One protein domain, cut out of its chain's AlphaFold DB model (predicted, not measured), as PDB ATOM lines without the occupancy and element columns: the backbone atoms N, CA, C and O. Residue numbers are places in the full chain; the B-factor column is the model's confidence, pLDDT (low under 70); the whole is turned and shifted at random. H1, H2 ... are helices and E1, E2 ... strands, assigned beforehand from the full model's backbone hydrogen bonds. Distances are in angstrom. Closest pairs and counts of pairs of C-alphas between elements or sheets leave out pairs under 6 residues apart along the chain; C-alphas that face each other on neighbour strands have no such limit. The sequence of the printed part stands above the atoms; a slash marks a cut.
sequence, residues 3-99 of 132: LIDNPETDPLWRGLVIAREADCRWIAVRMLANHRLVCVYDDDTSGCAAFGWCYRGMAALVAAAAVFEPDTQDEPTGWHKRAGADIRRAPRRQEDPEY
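What this domain is: This is residues 3 to 99 of the 132 residues of an uncharacterized protein of Streptomyces sp. LBUM 1482 (UniProt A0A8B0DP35). One strongly twisted sheet of six antiparallel strands, E1 E2 E3 E4 E5 E6 in order, has the helix H1 over one face, making two layers. A long stretch with no named element, residues 83 to 99, follows E6. The printed part has 97 residues, 47 of them in named elements, with the order E1 E2 E3 E4 E5 H1 E6 and a mixed class of helices and strands. It is compact, with a radius of gyration of the C-alphas of 12.6 A and spans of 36 by 29 by 28 A.

How they stand to each other: E1, residues 3 to 9, and E2, residues 16 to 21, form a hairpin, with N 4 and O 18 2.9 A apart. E3, residues 24 to 31, bends by 53 degrees at residue 28; it forms a hairpin with E2, N 28 and O 16 being 2.7 A apart. E4, residues 34 to 41, forms a hairpin with E3, with N 27 and O 38 2.8 A apart. E5, residues 51 to 55, forms a hairpin with E4, with N 55 and O 35 2.8 A apart. E1 to E5 are a meander, each strand the antiparallel neighbour of the one before. H1, residues 58 to 67, is on the sheet at a height of 7.1 A, over E4 and only just along it at 29 degrees on the local plane; their closest C-alphas, of His 35 and Met 58, are 6.0 A apart. Every O i to N i+4 pair of H1 is within hydrogen-bond range. E6, residues 80 to 82, is an edge strand antiparallel to E5, with N 54 and O 80 2.8 A apart.

Where its parts are: E1 begins at C-alpha 3 (-56.112, 3.971, -28.036). E3 measures 19.7 A and E4 21.8 A from first to last C-alpha. H1, 14.6 A long, ends at C-alpha 67 (-59.036, 12.193, -23.682).

The domain as a whole: The farthest C-alphas, of Pro 11 and Pro 97, are 36.6 A apart. The printed part has no cut. The link from H1 to E6 is long. Residues 83 to 86 have pLDDT under 70.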
ATOM      1  N   LEU A   3     -56.773   5.081 -28.723       88.31
ATOM      2  CA  LEU A   3     -56.112   3.971 -28.036       88.31
ATOM      3  C   LEU A   3     -56.264   2.683 -28.858       88.31
ATOM      4  O   LEU A   3     -57.314   2.461 -29.464       88.31
ATOM      5  N   ILE A   4     -55.223   1.854 -28.894       91.44
ATOM      6  CA  ILE A   4     -55.267   0.551 -29.572       91.44
ATOM      7  C   ILE A   4     -55.684  -0.551 -28.593       91.44
ATOM      8  O   ILE A   4     -55.252  -0.557 -27.443       91.44
ATOM      9  N   ASP A   5     -56.504  -1.494 -29.061       87.31
ATOM     10  CA  ASP A   5     -57.091  -2.542 -28.210       87.31
ATOM     11  C   ASP A   5     -56.056  -3.560 -27.709       87.31
ATOM     12  O   ASP A   5     -56.199  -4.113 -26.621       87.31
ATOM     13  N   ASN A   6     -54.990  -3.777 -28.485       89.25
ATOM     14  CA  ASN A   6     -53.897  -4.689 -28.160       89.25
ATOM     15  C   ASN A   6     -52.560  -3.933 -28.185       89.25
ATOM     16  O   ASN A   6     -51.917  -3.874 -29.233       89.25
ATOM     17  N   PRO A   7     -52.147  -3.319 -27.061       89.31
ATOM     18  CA  PRO A   7     -50.860  -2.645 -26.958       89.31
ATOM     19  C   PRO A   7     -49.687  -3.586 -27.237       89.31
ATOM     20  O   PRO A   7     -49.593  -4.673 -26.667       89.31
ATOM     21  N   GLU A   8     -48.757  -3.139 -28.075       92.25
ATOM     22  CA  GLU A   8     -47.538  -3.873 -28.420       92.25
ATOM     23  C   GLU A   8     -46.328  -3.259 -27.716       92.25
ATOM     24  O   GLU A   8     -46.330  -2.079 -27.368       92.25
ATOM     25  N   THR A   9     -45.270  -4.038 -27.498       94.25
ATOM     26  CA  THR A   9     -44.024  -3.483 -26.948       94.25
ATOM     27  C   THR A   9     -43.185  -2.878 -28.068       94.25
ATOM     28  O   THR A   9     -42.828  -3.579 -29.012       94.25
ATOM     29  N   ASP A  10     -42.820  -1.604 -27.942       93.06
ATOM     30  CA  ASP A  10     -41.846  -0.973 -28.830       93.06
ATOM     31  C   ASP A  10     -40.444  -1.558 -28.553       93.06
ATOM     32  O   ASP A  10     -39.987  -1.527 -27.403       93.06
ATOM     33  N   PRO A  11     -39.740  -2.095 -29.563       87.56
ATOM     34  CA  PRO A  11     -38.484  -2.813 -29.352       87.56
ATOM     35  C   PRO A  11     -37.331  -1.912 -28.889       87.56
ATOM     36  O   PRO A  11     -36.438  -2.376 -28.175       87.56
ATOM     37  N   LEU A  12     -37.342  -0.631 -29.268       89.44
ATOM     38  CA  LEU A  12     -36.268   0.312 -28.967       89.44
ATOM     39  C   LEU A  12     -36.499   0.989 -27.615       89.44
ATOM     40  O   LEU A  12     -35.620   1.005 -26.753       89.44
ATOM     41  N   TRP A  13     -37.713   1.488 -27.402       89.69
ATOM     42  CA  TRP A  13     -38.104   2.182 -26.179       89.69
ATOM     43  C   TRP A  13     -38.449   1.236 -25.032       89.69
ATOM     44  O   TRP A  13     -38.469   1.665 -23.875       89.69
ATOM     45  N   ARG A  14     -38.730  -0.039 -25.337       91.19
ATOM     46  CA  ARG A  14     -39.186  -1.059 -24.376       91.19
ATOM     47  C   ARG A  14     -40.409  -0.599 -23.569       91.19
ATOM     48  O   ARG A  14     -40.572  -0.963 -22.404       91.19
ATOM     49  N   GLY A  15     -41.237   0.248 -24.180       93.19
ATOM     50  CA  GLY A  15     -42.510   0.733 -23.653       93.19
ATOM     51  C   GLY A  15     -43.683   0.127 -24.417       93.19
ATOM     52  O   GLY A  15     -43.484  -0.568 -25.407       93.19
ATOM     53  N   LEU A  16     -44.904   0.398 -23.967       95.50
ATOM     54  CA  LEU A  16     -46.117  -0.075 -24.633       95.50
ATOM     55  C   LEU A  16     -46.613   0.973 -25.622       95.50
ATOM     56  O   LEU A  16     -46.909   2.095 -25.221       95.50
ATOM     57  N   VAL A  17     -46.742   0.618 -26.894       95.25
ATOM     58  CA  VAL A  17     -47.485   1.408 -27.876       95.25
ATOM     59  C   VAL A  17     -48.955   1.350 -27.472       95.25
ATOM     60  O   VAL A  17     -49.558   0.283 -27.506       95.25
ATOM     61  N   ILE A  18     -49.525   2.475 -27.046       94.06
ATOM     62  CA  ILE A  18     -50.910   2.536 -26.551       94.06
ATOM     63  C   ILE A  18     -51.857   3.253 -27.509       94.06
ATOM     64  O   ILE A  18     -53.068   3.119 -27.369       94.06
ATOM     65  N   ALA A  19     -51.328   4.002 -28.476       92.44
ATOM     66  CA  ALA A  19     -52.106   4.695 -29.491       92.44
ATOM     67  C   ALA A  19     -51.281   4.926 -30.761       92.44
ATOM     68  O   ALA A  19     -50.048   4.877 -30.741       92.44
ATOM     69  N   ARG A  20     -51.978   5.210 -31.862       89.94
ATOM     70  CA  ARG A  20     -51.387   5.659 -33.126       89.94
ATOM     71  C   ARG A  20     -52.096   6.914 -33.619       89.94
ATOM     72  O   ARG A  20     -53.304   7.067 -33.429       89.94
ATOM     73  N   GLU A  21     -51.338   7.789 -34.255       85.31
ATOM     74  CA  GLU A  21     -51.807   9.030 -34.864       85.31
ATOM     75  C   GLU A  21     -50.967   9.297 -36.112       85.31
ATOM     76  O   GLU A  21     -49.764   9.448 -35.964       85.31
ATOM     77  N   ALA A  22     -51.588   9.369 -37.296       80.81
ATOM     78  CA  ALA A  22     -50.939   9.624 -38.593       80.81
ATOM     79  C   ALA A  22     -49.571   8.924 -38.755       80.81
ATOM     80  O   ALA A  22     -49.546   7.738 -39.074       80.81
ATOM     81  N   ASP A  23     -48.481   9.642 -38.476       84.50
ATOM     82  CA  ASP A  23     -47.094   9.203 -38.668       84.50
ATOM     83  C   ASP A  23     -46.375   8.868 -37.355       84.50
ATOM     84  O   ASP A  23     -45.155   8.734 -37.323       84.50
ATOM     85  N   CYS A  24     -47.106   8.784 -36.245       89.44
ATOM     86  CA  CYS A  24     -46.556   8.618 -34.915       89.44
ATOM     87  C   CYS A  24     -47.212   7.483 -34.126       89.44
ATOM     88  O   CYS A  24     -48.440   7.376 -33.991       89.44
ATOM     89  N   ARG A  25     -46.355   6.687 -33.486       92.19
ATOM     90  CA  ARG A  25     -46.731   5.763 -32.420       92.19
ATOM     91  C   ARG A  25     -46.548   6.421 -31.058       92.19
ATOM     92  O   ARG A  25     -45.483   6.940 -30.717       92.19
ATOM     93  N   TRP A  26     -47.601   6.359 -30.254       93.31
ATOM     94  CA  TRP A  26     -47.621   6.896 -28.903       93.31
ATOM     95  C   TRP A  26     -47.297   5.794 -27.900       93.31
ATOM     96  O   TRP A  26     -48.055   4.835 -27.730       93.31
ATOM     97  N   ILE A  27     -46.159   5.939 -27.232       94.62
ATOM     98  CA  ILE A  27     -45.568   4.922 -26.371       94.62
ATOM     99  C   ILE A  27     -45.678   5.362 -24.911       94.62
ATOM    100  O   ILE A  27     -45.168   6.411 -24.513       94.62
ATOM    101  N   ALA A  28     -46.312   4.528 -24.095       95.00
ATOM    102  CA  ALA A  28     -46.272   4.595 -22.647       95.00
ATOM    103  C   ALA A  28     -45.011   3.885 -22.139       95.00
ATOM    104  O   ALA A  28     -44.903   2.658 -22.172       95.00
ATOM    105  N   VAL A  29     -44.045   4.651 -21.642       93.44
ATOM    106  CA  VAL A  29     -42.756   4.134 -21.172       93.44
ATOM    107  C   VAL A  29     -42.503   4.532 -19.722       93.44
ATOM    108  O   VAL A  29     -42.779   5.655 -19.295       93.44
ATOM    109  N   ARG A  30     -41.952   3.603 -18.936       90.75
ATOM    110  CA  ARG A  30     -41.436   3.898 -17.597       90.75
ATOM    111  C   ARG A  30     -39.960   4.255 -17.708       90.75
ATOM    112  O   ARG A  30     -39.154   3.427 -18.113       90.75
ATOM    113  N   MET A  31     -39.598   5.468 -17.307       84.19
ATOM    114  CA  MET A  31     -38.208   5.917 -17.258       84.19
ATOM    115  C   MET A  31     -37.848   6.369 -15.853       84.19
ATOM    116  O   MET A  31     -38.358   7.378 -15.368       84.19
ATOM    117  N   LEU A  32     -36.929   5.638 -15.218       84.12
ATOM    118  CA  LEU A  32     -36.492   5.889 -13.845       84.12
ATOM    119  C   LEU A  32     -37.702   6.022 -12.897       84.12
ATOM    120  O   LEU A  32     -38.434   5.054 -12.682       84.12
ATOM    121  N   ALA A  33     -37.917   7.218 -12.345       81.38
ATOM    122  CA  ALA A  33     -38.955   7.515 -11.365       81.38
ATOM    123  C   ALA A  33     -40.291   7.984 -11.974       81.38
ATOM    124  O   ALA A  33     -41.225   8.247 -11.220       81.38
ATOM    125  N   ASN A  34     -40.412   8.117 -13.302       82.88
ATOM    126  CA  ASN A  34     -41.611   8.678 -13.925       82.88
ATOM    127  C   ASN A  34     -42.146   7.858 -15.105       82.88
ATOM    128  O   ASN A  34     -41.428   7.091 -15.746       82.88
ATOM    129  N   HIS A  35     -43.436   8.039 -15.390       91.94
ATOM    130  CA  HIS A  35     -44.078   7.498 -16.587       91.94
ATOM    131  C   HIS A  35     -44.083   8.570 -17.669       91.94
ATOM    132  O   HIS A  35     -44.147   9.764 -17.351       91.94
ATOM    133  N   ARG A  36     -43.973   8.166 -18.933       91.88
ATOM    134  CA  ARG A  36     -43.949   9.088 -20.065       91.88
ATOM    135  C   ARG A  36     -44.835   8.593 -21.185       91.88
ATOM    136  O   ARG A  36     -44.756   7.422 -21.537       91.88
ATOM    137  N   LEU A  37     -45.628   9.507 -21.725       93.06
ATOM    138  CA  LEU A  37     -46.255   9.350 -23.028       93.06
ATOM    139  C   LEU A  37     -45.328  10.027 -24.029       93.06
ATOM    140  O   LEU A  37     -45.105  11.232 -23.912       93.06
ATOM    141  N   VAL A  38     -44.747   9.264 -24.948       91.94
ATOM    142  CA  VAL A  38     -43.860   9.797 -25.987       91.94
ATOM    143  C   VAL A  38     -44.425   9.499 -27.362       91.94
ATOM    144  O   VAL A  38     -44.929   8.406 -27.595       91.94
ATOM    145  N   CYS A  39     -44.346  10.474 -28.255       91.44
ATOM    146  CA  CYS A  39     -44.623  10.299 -29.669       91.44
ATOM    147  C   CYS A  39     -43.299  10.040 -30.387       91.44
ATOM    148  O   CYS A  39     -42.362  10.834 -30.262       91.44
ATOM    149  N   VAL A  40     -43.225   8.926 -31.107       91.25
ATOM    150  CA  VAL A  40     -42.088   8.539 -31.943       91.25
ATOM    151  C   VAL A  40     -42.609   8.352 -33.360       91.25
ATOM    152  O   VAL A  40     -43.598   7.638 -33.544       91.25
ATOM    153  N   TYR A  41     -41.978   9.002 -34.340       90.75
ATOM    154  CA  TYR A  41     -42.369   8.831 -35.735       90.75
ATOM    155  C   TYR A  41     -42.167   7.380 -36.176       90.75
ATOM    156  O   TYR A  41     -41.271   6.687 -35.687       90.75
ATOM    157  N   ASP A  42     -43.022   6.898 -37.072       87.94
ATOM    158  CA  ASP A  42     -43.024   5.489 -37.454       87.94
ATOM    159  C   ASP A  42     -41.706   5.054 -38.117       87.94
ATOM    160  O   ASP A  42     -41.265   3.919 -37.907       87.94
ATOM    161  N   ASP A  43     -41.041   5.974 -38.816       87.88
ATOM    162  CA  ASP A  43     -39.740   5.803 -39.461       87.88
ATOM    163  C   ASP A  43     -38.531   6.137 -38.562       87.88
ATOM    164  O   ASP A  43     -37.392   5.894 -38.970       87.88
ATOM    165  N   ASP A  44     -38.738   6.632 -37.332       84.94
ATOM    166  CA  ASP A  44     -37.623   6.933 -36.432       84.94
ATOM    167  C   ASP A  44     -36.977   5.649 -35.899       84.94
ATOM    168  O   ASP A  44     -37.586   4.835 -35.189       84.94
ATOM    169  N   THR A  45     -35.688   5.507 -36.207       83.94
ATOM    170  CA  THR A  45     -34.807   4.457 -35.679       83.94
ATOM    171  C   THR A  45     -33.759   5.004 -34.712       83.94
ATOM    172  O   THR A  45     -32.913   4.244 -34.239       83.94
ATOM    173  N   SER A  46     -33.754   6.315 -34.449       84.62
ATOM    174  CA  SER A  46     -32.736   6.964 -33.616       84.62
ATOM    175  C   SER A  46     -32.992   6.779 -32.119       84.62
ATOM    176  O   SER A  46     -32.060   6.855 -31.317       84.62
ATOM    177  N   GLY A  47     -34.243   6.501 -31.740       80.38
ATOM    178  CA  GLY A  47     -34.649   6.420 -30.338       80.38
ATOM    179  C   GLY A  47     -34.943   7.793 -29.749       80.38
ATOM    180  O   GLY A  47     -34.931   7.953 -28.527       80.38
ATOM    181  N   CYS A  48     -35.209   8.779 -30.604       84.62
ATOM    182  CA  CYS A  48     -35.607  10.116 -30.205       84.62
ATOM    183  C   CYS A  48     -37.129  10.238 -30.258       84.62
ATOM    184  O   CYS A  48     -37.790   9.779 -31.183       84.62
ATOM    185  N   ALA A  49     -37.702  10.874 -29.240       87.69
ATOM    186  CA  ALA A  49     -39.115  11.215 -29.262       87.69
ATOM    187  C   ALA A  49     -39.294  12.562 -29.967       87.69
ATOM    188  O   ALA A  49     -38.618  13.536 -29.617       87.69
ATOM    189  N   ALA A  50     -40.243  12.631 -30.899       86.94
ATOM    190  CA  ALA A  50     -40.697  13.889 -31.481       86.94
ATOM    191  C   ALA A  50     -41.301  14.777 -30.388       86.94
ATOM    192  O   ALA A  50     -40.957  15.952 -30.264       86.94
ATOM    193  N   PHE A  51     -42.119  14.168 -29.520       86.75
ATOM    194  CA  PHE A  51     -42.781  14.833 -28.399       86.75
ATOM    195  C   PHE A  51     -42.847  13.930 -27.161       86.75
ATOM    196  O   PHE A  51     -42.870  12.704 -27.282       86.75
ATOM    197  N   GLY A  52     -42.939  14.504 -25.957       88.62
ATOM    198  CA  GLY A  52     -43.125  13.690 -24.757       88.62
ATOM    199  C   GLY A  52     -43.598  14.435 -23.515       88.62
ATOM    200  O   GLY A  52     -43.166  15.551 -23.240       88.62
ATOM    201  N   TRP A  53     -44.430  13.772 -22.710       88.31
ATOM    202  CA  TRP A  53     -44.974  14.305 -21.457       88.31
ATOM    203  C   TRP A  53     -44.769  13.334 -20.306       88.31
ATOM    204  O   TRP A  53     -44.863  12.118 -20.459       88.31
ATOM    205  N   CYS A  54     -44.473  13.884 -19.132       87.31
ATOM    206  CA  CYS A  54     -44.266  13.137 -17.903       87.31
ATOM    207  C   CYS A  54     -45.549  13.051 -17.078       87.31
ATOM    208  O   CYS A  54     -46.302  14.017 -16.946       87.31
ATOM    209  N   TYR A  55     -45.722  11.902 -16.432       88.94
ATOM    210  CA  TYR A  55     -46.849  11.578 -15.571       88.94
ATOM    211  C   TYR A  55     -46.351  10.958 -14.271       88.94
ATOM    212  O   TYR A  55     -45.366  10.210 -14.246       88.94
ATOM    213  N   ARG A  56     -47.068  11.241 -13.179       85.94
ATOM    214  CA  ARG A  56     -46.773  10.677 -11.851       85.94
ATOM    215  C   ARG A  56     -47.047   9.172 -11.771       85.94
ATOM    216  O   ARG A  56     -46.448   8.491 -10.952       85.94
ATOM    217  N   GLY A  57     -47.903   8.642 -12.642       89.94
ATOM    218  CA  GLY A  57     -48.267   7.228 -12.671       89.94
ATOM    219  C   GLY A  57     -48.836   6.808 -14.022       89.94
ATOM    220  O   GLY A  57     -49.301   7.654 -14.785       89.94
ATOM    221  N   MET A  58     -48.828   5.500 -14.291       89.38
ATOM    222  CA  MET A  58     -49.381   4.933 -15.525       89.38
ATOM    223  C   MET A  58     -50.878   5.237 -15.682       89.38
ATOM    224  O   MET A  58     -51.317   5.584 -16.769       89.38
ATOM    225  N   ALA A  59     -51.657   5.194 -14.598       90.25
ATOM    226  CA  ALA A  59     -53.087   5.509 -14.651       90.25
ATOM    227  C   ALA A  59     -53.356   6.948 -15.128       90.25
ATOM    228  O   ALA A  59     -54.207   7.162 -15.984       90.25
ATOM    229  N   ALA A  60     -52.591   7.927 -14.629       90.56
ATOM    230  CA  ALA A  60     -52.710   9.322 -15.058       90.56
ATOM    231  C   ALA A  60     -52.294   9.512 -16.525       90.56
ATOM    232  O   ALA A  60     -52.910  10.294 -17.241       90.56
ATOM    233  N   LEU A  61     -51.272   8.775 -16.967       92.62
ATOM    234  CA  LEU A  61     -50.840   8.748 -18.361       92.62
ATOM    235  C   LEU A  61     -51.951   8.225 -19.272       92.62
ATOM    236  O   LEU A  61     -52.317   8.899 -20.228       92.62
ATOM    237  N   VAL A  62     -52.503   7.049 -18.964       90.25
ATOM    238  CA  VAL A  62     -53.555   6.419 -19.774       90.25
ATOM    239  C   VAL A  62     -54.818   7.280 -19.792       90.25
ATOM    240  O   VAL A  62     -55.407   7.459 -20.852       90.25
ATOM    241  N   ALA A  63     -55.202   7.872 -18.657       90.50
ATOM    242  CA  ALA A  63     -56.345   8.780 -18.591       90.50
ATOM    243  C   ALA A  63     -56.153  10.017 -19.483       90.50
ATOM    244  O   ALA A  63     -57.059  10.373 -20.229       90.50
ATOM    245  N   ALA A  64     -54.968  10.637 -19.456       90.25
ATOM    246  CA  ALA A  64     -54.658  11.764 -20.334       90.25
ATOM    247  C   ALA A  64     -54.630  11.355 -21.813       90.25
ATOM    248  O   ALA A  64     -55.169  12.064 -22.656       90.25
ATOM    249  N   ALA A  65     -54.049  10.194 -22.123       91.19
ATOM    250  CA  ALA A  65     -54.017   9.644 -23.475       91.19
ATOM    251  C   ALA A  65     -55.429   9.370 -24.026       91.19
ATOM    252  O   ALA A  65     -55.686   9.618 -25.199       91.19
ATOM    253  N   ALA A  66     -56.348   8.893 -23.184       90.88
ATOM    254  CA  ALA A  66     -57.715   8.558 -23.580       90.88
ATOM    255  C   ALA A  66     -58.562   9.777 -23.985       90.88
ATOM    256  O   ALA A  66     -59.495   9.627 -24.768       90.88
ATOM    257  N   VAL A  67     -58.257  10.962 -23.446       91.12
ATOM    258  CA  VAL A  67     -59.036  12.193 -23.682       91.12
ATOM    259  C   VAL A  67     -58.332  13.198 -24.592       91.12
ATOM    260  O   VAL A  67     -58.934  14.197 -24.969       91.12
ATOM    261  N   PHE A  68     -57.062  12.964 -24.926       90.50
ATOM    262  CA  PHE A  68     -56.288  13.858 -25.778       90.50
ATOM    263  C   PHE A  68     -56.809  13.839 -27.218       90.50
ATOM    264  O   PHE A  68     -56.834  12.778 -27.850       90.50
ATOM    265  N   GLU A  69     -57.168  15.007 -27.758       91.38
ATOM    266  CA  GLU A  69     -57.627  15.163 -29.143       91.38
ATOM    267  C   GLU A  69     -56.553  15.839 -30.016       91.38
ATOM    268  O   GLU A  69     -56.445  17.060 -30.015       91.38
ATOM    269  N   PRO A  70     -55.734  15.075 -30.759       88.81
ATOM    270  CA  PRO A  70     -54.572  15.593 -31.467       88.81
ATOM    271  C   PRO A  70     -54.920  16.572 -32.585       88.81
ATOM    272  O   PRO A  70     -54.076  17.399 -32.930       88.81
ATOM    273  N   ASP A  71     -56.126  16.504 -33.147       90.94
ATOM    274  CA  ASP A  71     -56.516  17.422 -34.210       90.94
ATOM    275  C   ASP A  71     -56.764  18.836 -33.698       90.94
ATOM    276  O   ASP A  71     -56.527  19.799 -34.429       90.94
ATOM    277  N   THR A  72     -57.251  18.969 -32.463       92.06
ATOM    278  CA  THR A  72     -57.637  20.254 -31.877       92.06
ATOM    279  C   THR A  72     -56.752  20.667 -30.713       92.06
ATOM    280  O   THR A  72     -56.814  21.827 -30.342       92.06
ATOM    281  N   GLN A  73     -55.918  19.790 -30.151       90.88
ATOM    282  CA  GLN A  73     -55.063  20.076 -28.997       90.88
ATOM    283  C   GLN A  73     -53.583  19.911 -29.352       90.88
ATOM    284  O   GLN A  73     -53.133  18.848 -29.790       90.88
ATOM    285  N   ASP A  74     -52.808  20.971 -29.129       86.56
ATOM    286  CA  ASP A  74     -51.369  21.020 -29.383       86.56
ATOM    287  C   ASP A  74     -50.636  19.952 -28.556       86.56
ATOM    288  O   ASP A  74     -49.632  19.407 -29.005       86.56
ATOM    289  N   GLU A  75     -51.132  19.620 -27.359       84.00
ATOM    290  CA  GLU A  75     -50.451  18.738 -26.410       84.00
ATOM    291  C   GLU A  75     -51.434  17.942 -25.533       84.00
ATOM    292  O   GLU A  75     -52.469  18.486 -25.133       84.00
ATOM    293  N   PRO A  76     -51.115  16.691 -25.144       86.00
ATOM    294  CA  PRO A  76     -51.853  16.003 -24.096       86.00
ATOM    295  C   PRO A  76     -51.640  16.697 -22.745       86.00
ATOM    296  O   PRO A  76     -50.581  17.260 -22.457       86.00
ATOM    297  N   THR A  77     -52.626  16.591 -21.852       81.06
ATOM    298  CA  THR A  77     -52.443  17.058 -20.469       81.06
ATOM    299  C   THR A  77     -51.378  16.206 -19.780       81.06
ATOM    300  O   THR A  77     -51.386  14.984 -19.901       81.06
ATOM    301  N   GLY A  78     -50.463  16.826 -19.034       76.44
ATOM    302  CA  GLY A  78     -49.389  16.130 -18.328       76.44
ATOM    303  C   GLY A  78     -48.766  16.990 -17.233       76.44
ATOM    304  O   GLY A  78     -49.051  18.179 -17.123       76.44
ATOM    305  N   TRP A  79     -47.915  16.385 -16.400       71.62
ATOM    306  CA  TRP A  79     -47.241  17.109 -15.316       71.62
ATOM    307  C   TRP A  79     -46.118  18.015 -15.845       71.62
ATOM    308  O   TRP A  79     -45.922  19.114 -15.338       71.62
ATOM    309  N   HIS A  80     -45.372  17.553 -16.850       74.81
ATOM    310  CA  HIS A  80     -44.252  18.297 -17.426       74.81
ATOM    311  C   HIS A  80     -43.974  17.806 -18.853       74.81
ATOM    312  O   HIS A  80     -43.803  16.601 -19.065       74.81
ATOM    313  N   LYS A  81     -43.909  18.732 -19.814       75.06
ATOM    314  CA  LYS A  81     -43.444  18.492 -21.186       75.06
ATOM    315  C   LYS A  81     -41.931  18.295 -21.218       75.06
ATOM    316  O   LYS A  81     -41.179  19.159 -20.794       75.06
ATOM    317  N   ARG A  82     -41.458  17.177 -21.752       72.62
ATOM    318  CA  ARG A  82     -40.031  17.006 -22.047       72.62
ATOM    319  C   ARG A  82     -39.713  17.677 -23.372       72.62
ATOM    320  O   ARG A  82     -40.519  17.621 -24.296       72.62
ATOM    321  N   ALA A  83     -38.507  18.233 -23.465       61.44
ATOM    322  CA  ALA A  83     -37.940  18.633 -24.742       61.44
ATOM    323  C   ALA A  83     -37.991  17.431 -25.699       61.44
ATOM    324  O   ALA A  83     -37.382  16.392 -25.431       61.44
ATOM    325  N   GLY A  84     -38.798  17.570 -26.745       65.75
ATOM    326  CA  GLY A  84     -38.749  16.736 -27.935       65.75
ATOM    327  C   GLY A  84     -37.953  17.452 -29.020       65.75
ATOM    328  O   GLY A  84     -37.504  18.583 -28.812       65.75
ATOM    329  N   ALA A  85     -37.775  16.798 -30.165       68.50
ATOM    330  CA  ALA A  85     -37.157  17.436 -31.326       68.50
ATOM    331  C   ALA A  85     -37.998  18.616 -31.851       68.50
ATOM    332  O   ALA A  85     -37.441  19.583 -32.364       68.50
ATOM    333  N   ASP A  86     -39.320  18.556 -31.650       68.62
ATOM    334  CA  ASP A  86     -40.285  19.447 -32.281       68.62
ATOM    335  C   ASP A  86     -41.240  20.113 -31.269       68.62
ATOM    336  O   ASP A  86     -41.470  19.643 -30.147       68.62
ATOM    337  N   ILE A  87     -41.871  21.213 -31.695       74.19
ATOM    338  CA  ILE A  87     -43.034  21.801 -31.018       74.19
ATOM    339  C   ILE A  87     -44.284  21.340 -31.762       74.19
ATOM    340  O   ILE A  87     -44.526  21.759 -32.893       74.19
ATOM    341  N   ARG A  88     -45.096  20.498 -31.119       79.94
ATOM    342  CA  ARG A  88     -46.356  20.038 -31.701       79.94
ATOM    343  C   ARG A  88     -47.325  21.211 -31.867       79.94
ATOM    344  O   ARG A  88     -47.471  22.023 -30.955       79.94
ATOM    345  N   ARG A  89     -47.996  21.275 -33.019       85.81
ATOM    346  CA  ARG A  89     -49.146  22.153 -33.260       85.81
ATOM    347  C   ARG A  89     -50.265  21.366 -33.915       85.81
ATOM    348  O   ARG A  89     -50.042  20.726 -34.940       85.81
ATOM    349  N   ALA A  90     -51.448  21.421 -33.326       89.25
ATOM    350  CA  ALA A  90     -52.615  20.743 -33.851       89.25
ATOM    351  C   ALA A  90     -53.137  21.458 -35.111       89.25
ATOM    352  O   ALA A  90     -53.175  22.694 -35.150       89.25
ATOM    353  N   PRO A  91     -53.565  20.716 -36.148       90.50
ATOM    354  CA  PRO A  91     -54.025  21.298 -37.410       90.50
ATOM    355  C   PRO A  91     -55.259  22.198 -37.236       90.50
ATOM    356  O   PRO A  91     -55.426  23.187 -37.954       90.50
ATOM    357  N   ARG A  92     -56.112  21.882 -36.256       92.56
ATOM    358  CA  ARG A  92     -57.344  22.605 -35.923       92.56
ATOM    359  C   ARG A  92     -57.274  23.274 -34.549       92.56
ATOM    360  O   ARG A  92     -58.301  23.456 -33.906       92.56
ATOM    361  N   ARG A  93     -56.084  23.695 -34.095       93.12
ATOM    362  CA  ARG A  93     -55.884  24.312 -32.762       93.12
ATOM    363  C   ARG A  93     -56.817  25.498 -32.455       93.12
ATOM    364  O   ARG A  93     -57.210  25.746 -31.321       93.12
ATOM    365  N   GLN A  94     -57.196  26.237 -33.485       94.31
ATOM    366  CA  GLN A  94     -58.129  27.359 -33.433       94.31
ATOM    367  C   GLN A  94     -59.552  26.969 -32.997       94.31
ATOM    368  O   GLN A  94     -60.295  27.841 -32.558       94.31
ATOM    369  N   GLU A  95     -59.932  25.693 -33.094       94.94
ATOM    370  CA  GLU A  95     -61.238  25.187 -32.649       94.94
ATOM    371  C   GLU A  95     -61.297  24.957 -31.133       94.94
ATOM    372  O   GLU A  95     -62.388  24.883 -30.574       94.94
ATOM    373  N   ASP A  96     -60.142  24.897 -30.461       90.44
ATOM    374  CA  ASP A  96     -60.042  24.725 -29.012       90.44
ATOM    375  C   ASP A  96     -58.979  25.668 -28.399       90.44
ATOM    376  O   ASP A  96     -57.901  25.248 -27.964       90.44
ATOM    377  N   PRO A  97     -59.221  26.991 -28.400       87.62
ATOM    378  CA  PRO A  97     -58.215  27.969 -27.990       87.62
ATOM    379  C   PRO A  97     -57.820  27.854 -26.511       87.62
ATOM    380  O   PRO A  97     -56.716  28.258 -26.148       87.62
ATOM    381  N   GLU A  98     -58.681  27.294 -25.655       85.25
ATOM    382  CA  GLU A  98     -58.405  27.135 -24.224       85.25
ATOM    383  C   GLU A  98     -57.311  26.090 -23.962       85.25
ATOM    384  O   GLU A  98     -56.427  26.317 -23.125       85.25
ATOM    385  N   TYR A  99     -57.323  24.976 -24.702       82.56
ATOM    386  CA  TYR A  99     -56.297  23.932 -24.598       82.56
ATOM    387  C   TYR A  99     -54.973  24.314 -25.274       82.56
ATOM    388  O   TYR A  99     -53.920  23.774 -24.919       82.56
TER     389      TYR A  99